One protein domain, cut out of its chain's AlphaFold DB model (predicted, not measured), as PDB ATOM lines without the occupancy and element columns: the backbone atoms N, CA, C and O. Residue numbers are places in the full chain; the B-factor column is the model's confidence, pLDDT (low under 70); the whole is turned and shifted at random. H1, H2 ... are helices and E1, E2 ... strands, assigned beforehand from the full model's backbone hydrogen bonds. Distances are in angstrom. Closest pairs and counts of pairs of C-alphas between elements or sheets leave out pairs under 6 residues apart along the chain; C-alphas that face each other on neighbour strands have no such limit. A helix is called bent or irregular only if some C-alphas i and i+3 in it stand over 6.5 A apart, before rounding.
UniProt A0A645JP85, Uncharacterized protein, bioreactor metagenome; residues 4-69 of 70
ATOM      1  N   SER A   4     202.894 160.863 189.313       96.62
ATOM      2  CA  SER A   4     201.730 161.289 188.546       96.62
ATOM      3  C   SER A   4     200.576 161.676 189.448       96.62
ATOM      4  O   SER A   4     200.417 161.112 190.525       96.62
ATOM      5  N   GLN A   5     199.719 162.550 188.945       97.12
ATOM      6  CA  GLN A   5     198.399 162.813 189.506       97.12
ATOM      7  C   GLN A   5     197.320 162.413 188.498       97.12
ATOM      8  O   GLN A   5     197.578 162.388 187.288       97.12
ATOM      9  N   LEU A   6     196.117 162.105 188.975       96.44
ATOM     10  CA  LEU A   6     194.971 161.915 188.086       96.44
ATOM     11  C   LEU A   6     194.364 163.276 187.735       96.44
ATOM     12  O   LEU A   6     193.887 164.002 188.600       96.44
ATOM     13  N   GLU A   7     194.338 163.611 186.448       95.19
ATOM     14  CA  GLU A   7     193.633 164.782 185.923       95.19
ATOM     15  C   GLU A   7     192.590 164.301 184.915       95.19
ATOM     16  O   GLU A   7     192.927 163.669 183.914       95.19
ATOM     17  N   ASN A   8     191.311 164.584 185.175       95.12
ATOM     18  CA  ASN A   8     190.191 164.188 184.310       95.12
ATOM     19  C   ASN A   8     190.147 162.679 183.990       95.12
ATOM     20  O   ASN A   8     189.792 162.281 182.885       95.12
ATOM     21  N   GLY A   9     190.523 161.836 184.957       94.38
ATOM     22  CA  GLY A   9     190.555 160.378 184.792       94.38
ATOM     23  C   GLY A   9     191.788 159.843 184.054       94.38
ATOM     24  O   GLY A   9     191.926 158.630 183.920       94.38
ATOM     25  N   GLU A  10     192.708 160.709 183.626       93.88
ATOM     26  CA  GLU A  10     193.972 160.319 183.003       93.88
ATOM     27  C   GLU A  10     195.157 160.602 183.926       93.88
ATOM     28  O   GLU A  10     195.224 161.632 184.596       93.88
ATOM     29  N   ALA A  11     196.152 159.715 183.920       93.31
ATOM     30  CA  ALA A  11     197.402 159.976 184.619       93.31
ATOM     31  C   ALA A  11     198.193 161.081 183.902       93.31
ATOM     32  O   ALA A  11     198.528 160.980 182.717       93.31
ATOM     33  N   ARG A  12     198.544 162.126 184.645       95.12
ATOM     34  CA  ARG A  12     199.449 163.189 184.209       95.12
ATOM     35  C   ARG A  12     200.729 163.094 185.014       95.12
ATOM     36  O   ARG A  12     200.716 163.219 186.235       95.12
ATOM     37  N   TYR A  13     201.831 162.839 184.316       95.75
ATOM     38  CA  TYR A  13     203.139 162.690 184.941       95.75
ATOM     39  C   TYR A  13     203.622 164.011 185.535       95.75
ATOM     40  O   TYR A  13     203.486 165.072 184.919       95.75
ATOM     41  N   LYS A  14     204.202 163.927 186.728       95.88
ATOM     42  CA  LYS A  14     204.721 165.060 187.495       95.88
ATOM     43  C   LYS A  14     206.161 164.774 187.912       95.88
ATOM     44  O   LYS A  14     206.620 163.633 187.860       95.88
ATOM     45  N   MET A  15     206.891 165.828 188.269       95.81
ATOM     46  CA  MET A  15     208.187 165.665 188.936       95.81
ATOM     47  C   MET A  15     207.976 164.988 190.295       95.81
ATOM     48  O   MET A  15     206.884 165.071 190.858       95.81
ATOM     49  N   MET A  16     209.011 164.329 190.815       96.06
ATOM     50  CA  MET A  16     208.896 163.567 192.062       96.06
ATOM     51  C   MET A  16     208.457 164.472 193.216       96.06
ATOM     52  O   MET A  16     209.045 165.538 193.402       96.06
ATOM     53  N   GLY A  17     207.442 164.052 193.972       94.81
ATOM     54  CA  GLY A  17     206.881 164.801 195.099       94.81
ATOM     55  C   GLY A  17     205.806 165.824 194.717       94.81
ATOM     56  O   GLY A  17     205.293 166.511 195.592       94.81
ATOM     57  N   PHE A  18     205.459 165.935 193.430       95.88
ATOM     58  CA  PHE A  18     204.397 166.825 192.938       95.88
ATOM     59  C   PHE A  18     203.190 166.071 192.362       95.88
ATOM     60  O   PHE A  18     202.291 166.707 191.812       95.88
ATOM     61  N   GLY A  19     203.193 164.738 192.405       96.50
ATOM     62  CA  GLY A  19     202.028 163.926 192.064       96.50
ATOM     63  C   GLY A  19     201.339 163.356 193.301       96.50
ATOM     64  O   GLY A  19     201.632 163.734 194.433       96.50
ATOM     65  N   ASP A  20     200.422 162.423 193.059       97.06
ATOM     66  CA  ASP A  20     199.613 161.777 194.094       97.06
ATOM     67  C   ASP A  20     200.222 160.444 194.560       97.06
ATOM     68  O   ASP A  20     199.707 159.804 195.481       97.06
ATOM     69  N   ILE A  21     201.297 159.974 193.914       97.06
ATOM     70  CA  ILE A  21     201.941 158.717 194.297       97.06
ATOM     71  C   ILE A  21     202.752 158.965 195.579       97.06
ATOM     72  O   ILE A  21     203.632 159.826 195.577       97.06
ATOM     73  N   PRO A  22     202.542 158.186 196.660       97.06
ATOM     74  CA  PRO A  22     203.258 158.352 197.928       97.06
ATOM     75  C   PRO A  22     204.680 157.767 197.841       97.06
ATOM     76  O   PRO A  22     205.006 156.757 198.472       97.06
ATOM     77  N   ASN A  23     205.511 158.348 196.975       96.88
ATOM     78  CA  ASN A  23     206.843 157.846 196.638       96.88
ATOM     79  C   ASN A  23     207.798 157.857 197.840       96.88
ATOM     80  O   ASN A  23     208.588 156.930 197.986       96.88
ATOM     81  N   ASP A  24     207.686 158.845 198.724       95.38
ATOM     82  CA  ASP A  24     208.414 158.930 199.996       95.38
ATOM     83  C   ASP A  24     208.136 157.715 200.897       95.38
ATOM     84  O   ASP A  24     209.055 157.047 201.373       95.38
ATOM     85  N   LYS A  25     206.861 157.350 201.055       96.88
ATOM     86  CA  LYS A  25     206.437 156.182 201.830       96.88
ATOM     87  C   LYS A  25     206.893 154.885 201.175       96.88
ATOM     88  O   LYS A  25     207.302 153.965 201.877       96.88
ATOM     89  N   ILE A  26     206.821 154.790 199.846       97.12
ATOM     90  CA  ILE A  26     207.289 153.614 199.100       97.12
ATOM     91  C   ILE A  26     208.794 153.423 199.311       97.12
ATOM     92  O   ILE A  26     209.217 152.325 199.663       97.12
ATOM     93  N   LEU A  27     209.593 154.479 199.138       96.38
ATOM     94  CA  LEU A  27     211.042 154.433 199.344       96.38
ATOM     95  C   LEU A  27     211.397 154.103 200.795       96.38
ATOM     96  O   LEU A  27     212.195 153.197 201.026       96.38
ATOM     97  N   GLY A  28     210.744 154.747 201.764       96.31
ATOM     98  CA  GLY A  28     210.936 154.452 203.184       96.31
ATOM     99  C   GLY A  28     210.597 153.001 203.539       96.31
ATOM    100  O   GLY A  28     211.329 152.361 204.290       96.31
ATOM    101  N   LEU A  29     209.536 152.429 202.956       97.19
ATOM    102  CA  LEU A  29     209.202 151.013 203.138       97.19
ATOM    103  C   LEU A  29     210.249 150.086 202.514       97.19
ATOM    104  O   LEU A  29     210.600 149.081 203.130       97.19
ATOM    105  N   LEU A  30     210.758 150.402 201.319       96.25
ATOM    106  CA  LEU A  30     211.821 149.616 200.684       96.25
ATOM    107  C   LEU A  30     213.089 149.613 201.547       96.25
ATOM    108  O   LEU A  30     213.634 148.542 201.818       96.25
ATOM    109  N   GLN A  31     213.510 150.783 202.031       95.12
ATOM    110  CA  GLN A  31     214.666 150.929 202.914       95.12
ATOM    111  C   GLN A  31     214.466 150.160 204.230       95.12
ATOM    112  O   GLN A  31     215.297 149.328 204.594       95.12
ATOM    113  N   ALA A  32     213.328 150.358 204.906       96.56
ATOM    114  CA  ALA A  32     213.021 149.717 206.187       96.56
ATOM    115  C   ALA A  32     212.947 148.182 206.109       96.56
ATOM    116  O   ALA A  32     213.224 147.504 207.095       96.56
ATOM    117  N   ASN A  33     212.600 147.625 204.945       97.19
ATOM    118  CA  ASN A  33     212.561 146.177 204.717       97.19
ATOM    119  C   ASN A  33     213.859 145.626 204.100       97.19
ATOM    120  O   ASN A  33     213.895 144.474 203.668       97.19
ATOM    121  N   GLY A  34     214.929 146.425 204.049       95.81
ATOM    122  CA  GLY A  34     216.242 145.983 203.585       95.81
ATOM    123  C   GLY A  34     216.285 145.641 202.095       95.81
ATOM    124  O   GLY A  34     217.023 144.741 201.693       95.81
ATOM    125  N   TYR A  35     215.493 146.320 201.263       95.56
ATOM    126  CA  TYR A  35     215.558 146.156 199.813       95.56
ATOM    127  C   TYR A  35     216.947 146.552 199.289       95.56
ATOM    128  O   TYR A  35     217.387 147.681 199.464       95.56
ATOM    129  N   ARG A  36     217.636 145.619 198.617       94.75
ATOM    130  CA  ARG A  36     219.021 145.799 198.121       94.75
ATOM    131  C   ARG A  36     219.123 146.023 196.610       94.75
ATOM    132  O   ARG A  36     220.205 145.903 196.044       94.75
ATOM    133  N   GLY A  37     217.985 146.222 195.948       95.00
ATOM    134  CA  GLY A  37     217.932 146.448 194.508       95.00
ATOM    135  C   GLY A  37     218.149 147.914 194.143       95.00
ATOM    136  O   GLY A  37     218.710 148.689 194.910       95.00
ATOM    137  N   TYR A  38     217.666 148.294 192.961       94.50
ATOM    138  CA  TYR A  38     217.826 149.642 192.422       94.50
ATOM    139  C   TYR A  38     216.480 150.342 192.274       94.50
ATOM    140  O   TYR A  38     215.486 149.730 191.879       94.50
ATOM    141  N   VAL A  39     216.476 151.653 192.502       94.62
ATOM    142  CA  VAL A  39     215.365 152.532 192.136       94.62
ATOM    143  C   VAL A  39     215.754 153.287 190.870       94.62
ATOM    144  O   VAL A  39     216.620 154.156 190.888       94.62
ATOM    145  N   SER A  40     215.094 152.968 189.760       95.56
ATOM    146  CA  SER A  40     215.346 153.618 188.468       95.56
ATOM    147  C   SER A  40     214.239 154.610 188.131       95.56
ATOM    148  O   SER A  40     213.063 154.274 188.271       95.56
ATOM    149  N   LEU A  41     214.577 155.800 187.634       96.19
ATOM    150  CA  LEU A  41     213.601 156.723 187.046       96.19
ATOM    151  C   LEU A  41     213.151 156.212 185.672       96.19
ATOM    152  O   LEU A  41     213.981 155.881 184.829       96.19
ATOM    153  N   GLU A  42     211.843 156.205 185.419       95.50
ATOM    154  CA  GLU A  42     211.294 155.970 184.082       95.50
ATOM    155  C   GLU A  42     210.682 157.266 183.543       95.50
ATOM    156  O   GLU A  42     209.647 157.722 184.030       95.50
ATOM    157  N   TRP A  43     211.318 157.854 182.525       95.88
ATOM    158  CA  TRP A  43     210.888 159.121 181.933       95.88
ATOM    159  C   TRP A  43     210.965 159.093 180.401       95.88
ATOM    160  O   TRP A  43     212.018 159.274 179.789       95.88
ATOM    161  N   LEU A  44     209.828 158.837 179.750       94.38
ATOM    162  CA  LEU A  44     209.744 158.493 178.324       94.38
ATOM    163  C   LEU A  44     209.566 159.717 177.404       94.38
ATOM    164  O   LEU A  44     208.676 159.735 176.554       94.38
ATOM    165  N   LYS A  45     210.417 160.745 177.533       93.44
ATOM    166  CA  LYS A  45     210.305 162.023 176.785       93.44
ATOM    167  C   LYS A  45     210.202 161.854 175.263       93.44
ATOM    168  O   LYS A  45     209.457 162.577 174.608       93.44
ATOM    169  N   ARG A  46     210.920 160.879 174.689       94.88
ATOM    170  CA  ARG A  46     210.856 160.578 173.246       94.88
ATOM    171  C   ARG A  46     209.438 160.219 172.788       94.88
ATOM    172  O   ARG A  46     209.058 160.561 171.673       94.88
ATOM    173  N   TRP A  47     208.683 159.535 173.646       94.31
ATOM    174  CA  TRP A  47     207.344 159.015 173.361       94.31
ATOM    175  C   TRP A  47     206.235 159.946 173.860       94.31
ATOM    176  O   TRP A  47     205.165 159.990 173.267       94.31
ATOM    177  N   ASN A  48     206.506 160.744 174.897       93.25
ATOM    178  CA  ASN A  48     205.627 161.808 175.364       93.25
ATOM    179  C   ASN A  48     206.384 163.144 175.389       93.25
ATOM    180  O   ASN A  48     207.076 163.480 176.353       93.25
ATOM    181  N   LYS A  49     206.217 163.921 174.314       94.06
ATOM    182  CA  LYS A  49     206.915 165.199 174.109       94.06
ATOM    183  C   LYS A  49     206.522 166.281 175.117       94.06
ATOM    184  O   LYS A  49     207.279 167.237 175.266       94.06
ATOM    185  N   ASN A  50     205.403 166.122 175.823       93.12
ATOM    186  CA  ASN A  50     204.924 167.092 176.811       93.12
ATOM    187  C   ASN A  50     205.597 166.929 178.181       93.12
ATOM    188  O   ASN A  50     205.417 167.772 179.053       93.12
ATOM    189  N   LEU A  51     206.372 165.860 178.384       95.75
ATOM    190  CA  LEU A  51     207.131 165.668 179.615       95.75
ATOM    191  C   LEU A  51     208.216 166.735 179.782       95.75
ATOM    192  O   LEU A  51     208.818 167.173 178.803       95.75
ATOM    193  N   THR A  52     208.527 167.091 181.025       95.50
ATOM    194  CA  THR A  52     209.662 167.961 181.364       95.50
ATOM    195  C   THR A  52     210.970 167.424 180.776       95.50
ATOM    196  O   THR A  52     211.156 166.208 180.659       95.50
ATOM    197  N   GLU A  53     211.878 168.328 180.397       96.50
ATOM    198  CA  GLU A  53     213.155 167.958 179.789       96.50
ATOM    199  C   GLU A  53     213.989 167.029 180.693       96.50
ATOM    200  O   GLU A  53     214.074 167.265 181.906       96.50
ATOM    201  N   PRO A  54     214.654 165.997 180.127       95.38
ATOM    202  CA  PRO A  54     215.453 165.044 180.897       95.38
ATOM    203  C   PRO A  54     216.536 165.710 181.755       95.38
ATOM    204  O   PRO A  54     216.775 165.281 182.880       95.38
ATOM    205  N   GLY A  55     217.140 166.793 181.254       96.75
ATOM    206  CA  GLY A  55     218.160 167.565 181.973       96.75
ATOM    207  C   GLY A  55     217.652 168.289 183.225       96.75
ATOM    208  O   GLY A  55     218.462 168.744 184.023       96.75
ATOM    209  N   ILE A  56     216.333 168.378 183.415       97.00
ATOM    210  CA  ILE A  56     215.703 168.982 184.597       97.00
ATOM    211  C   ILE A  56     215.194 167.883 185.532       97.00
ATOM    212  O   ILE A  56     215.498 167.878 186.723       97.00
ATOM    213  N   VAL A  57     214.437 166.923 184.992       96.94
ATOM    214  CA  VAL A  57     213.788 165.879 185.801       96.94
ATOM    215  C   VAL A  57     214.784 164.888 186.403       96.94
ATOM    216  O   VAL A  57     214.576 164.425 187.518       96.94
ATOM    217  N   PHE A  58     215.885 164.575 185.710       96.62
ATOM    218  CA  PHE A  58     216.837 163.578 186.193       96.62
ATOM    219  C   PHE A  58     217.621 164.065 187.426       96.62
ATOM    220  O   PHE A  58     217.608 163.354 188.430       96.62
ATOM    221  N   PRO A  59     218.211 165.281 187.446       97.12
ATOM    222  CA  PRO A  59     218.798 165.827 188.672       97.12
ATOM    223  C   PRO A  59     217.790 165.965 189.820       97.12
ATOM    224  O   PRO A  59     218.128 165.680 190.968       97.12
ATOM    225  N   GLN A  60     216.545 166.363 189.519       96.94
ATOM    226  CA  GLN A  60     215.486 166.469 190.528       96.94
ATOM    227  C   GLN A  60     215.154 165.108 191.151       96.94
ATOM    228  O   GLN A  60     215.058 165.016 192.372       96.94
ATOM    229  N   PHE A  61     215.059 164.051 190.339       97.06
ATOM    230  CA  PHE A  61     214.867 162.681 190.815       97.06
ATOM    231  C   PHE A  61     216.008 162.222 191.728       97.06
ATOM    232  O   PHE A  61     215.733 161.691 192.798       97.06
ATOM    233  N   ILE A  62     217.270 162.448 191.340       96.25
ATOM    234  CA  ILE A  62     218.429 162.068 192.165       96.25
ATOM    235  C   ILE A  62     218.370 162.754 193.531       96.25
ATOM    236  O   ILE A  62     218.573 162.099 194.548       96.25
ATOM    237  N   ASN A  63     218.055 164.051 193.564       95.50
ATOM    238  CA  ASN A  63     217.904 164.771 194.826       95.50
ATOM    239  C   ASN A  63     216.731 164.241 195.660       95.50
ATOM    240  O   ASN A  63     216.863 164.157 196.871       95.50
ATOM    241  N   PHE A  64     215.618 163.855 195.030       95.81
ATOM    242  CA  PHE A  64     214.459 163.301 195.733       95.81
ATOM    243  C   PHE A  64     214.751 161.947 196.400       95.81
ATOM    244  O   PHE A  64     214.317 161.714 197.522       95.81
ATOM    245  N   VAL A  65     215.461 161.037 195.725       95.88
ATOM    246  CA  VAL A  65     215.709 159.684 196.266       95.88
ATOM    247  C   VAL A  65     216.885 159.614 197.239       95.88
ATOM    248  O   VAL A  65     216.977 158.638 197.983       95.88
ATOM    249  N   ARG A  66     217.770 160.620 197.236       93.31
ATOM    250  CA  ARG A  66     218.992 160.660 198.055       93.31
ATOM    251  C   ARG A  66     218.707 160.405 199.535       93.31
ATOM    252  O   ARG A  66     219.337 159.545 200.133       93.31
ATOM    253  N   ASP A  67     217.680 161.053 200.073       85.75
ATOM    254  CA  ASP A  67     217.321 160.966 201.494       85.75
ATOM    255  C   ASP A  67     216.885 159.552 201.946       85.75
ATOM    256  O   ASP A  67     216.784 159.289 203.142       85.75
ATOM    257  N   PHE A  68     216.635 158.631 201.006       87.94
ATOM    258  CA  PHE A  68     216.162 157.268 201.278       87.94
ATOM    259  C   PHE A  68     217.138 156.166 200.852       87.94
ATOM    260  O   PHE A  68     216.953 155.008 201.226       87.94
ATOM    261  N   CYS A  69     218.102 156.488 199.990       81.44
ATOM    262  CA  CYS A  69     218.941 155.505 199.299       81.44
ATOM    263  C   CYS A  69     220.437 155.617 199.632       81.44
ATOM    264  O   CYS A  69     221.200 154.797 199.122       81.44
TER     265      CYS A  69
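Overview. This is residues 4 to 69 of the 70 residues of an uncharacterized protein of bioreactor metagenome (UniProt A0A645JP85). A small two-stranded hairpin, E1 and E2, and the helix H1 follow one another along one long side of the domain, and the longer helix H2 runs along the other side, with its last residues packed on H1. The long stretch of residues 33 to 53, with no named element, leads back from the end of H1 to the start of H2. The printed part has 66 residues, with two named strands and then two named helices, in the order E1, E2, H1, H2; the sheet order is E1 - E2, antiparallel, and the class is mixed, helices and strands. It is only just compact, close to loose, with a radius of gyration of the C-alphas of 13.0 A and spans of 36 by 27 by 16 A.

Along the chain. E1 is residues 4 to 7, 9.2 A from first to last C-alpha, and begins at C-alpha 4 (201.730, 161.289, 188.546). E2 is residues 10 to 14, 12.6 A. H1 is residues 23 to 32, 14.0 A. H2 is residues 54 to 69, 21.0 A, and ends at C-alpha 69 (218.941, 155.505, 199.299). H2 is irregular, but only just: C-alphas 64 and 67 are 6.8 A apart.

Arrangement. E1 and E2 form a hairpin of antiparallel strands, with 140 degrees between their directions. N 5 and O 12, 3.0 A apart, and N 12 and O 5, 2.8 A apart, are within hydrogen-bond range. H2 touches H1 with residues 65 to 69 alone; the closest C-alphas, of Leu 27 and Phe 68, are 6.2 A apart. The two helices run the same way at a steep tilt of 39 degrees. H2 is apart from E1 and E2, and H1 is apart from E1. In H1 every O i to N i+4 pair is within hydrogen-bond range; in H2, 9 of 12 are.

Size, cuts and confidence. The C-alphas farthest apart, of Asn 8 and Gly 34, are 37.2 A apart. The printed part has no cut. The link from H1 to H2 is long, with 21 residues. The mean pLDDT of the printed part is 95.2, and no printed residue is under 70.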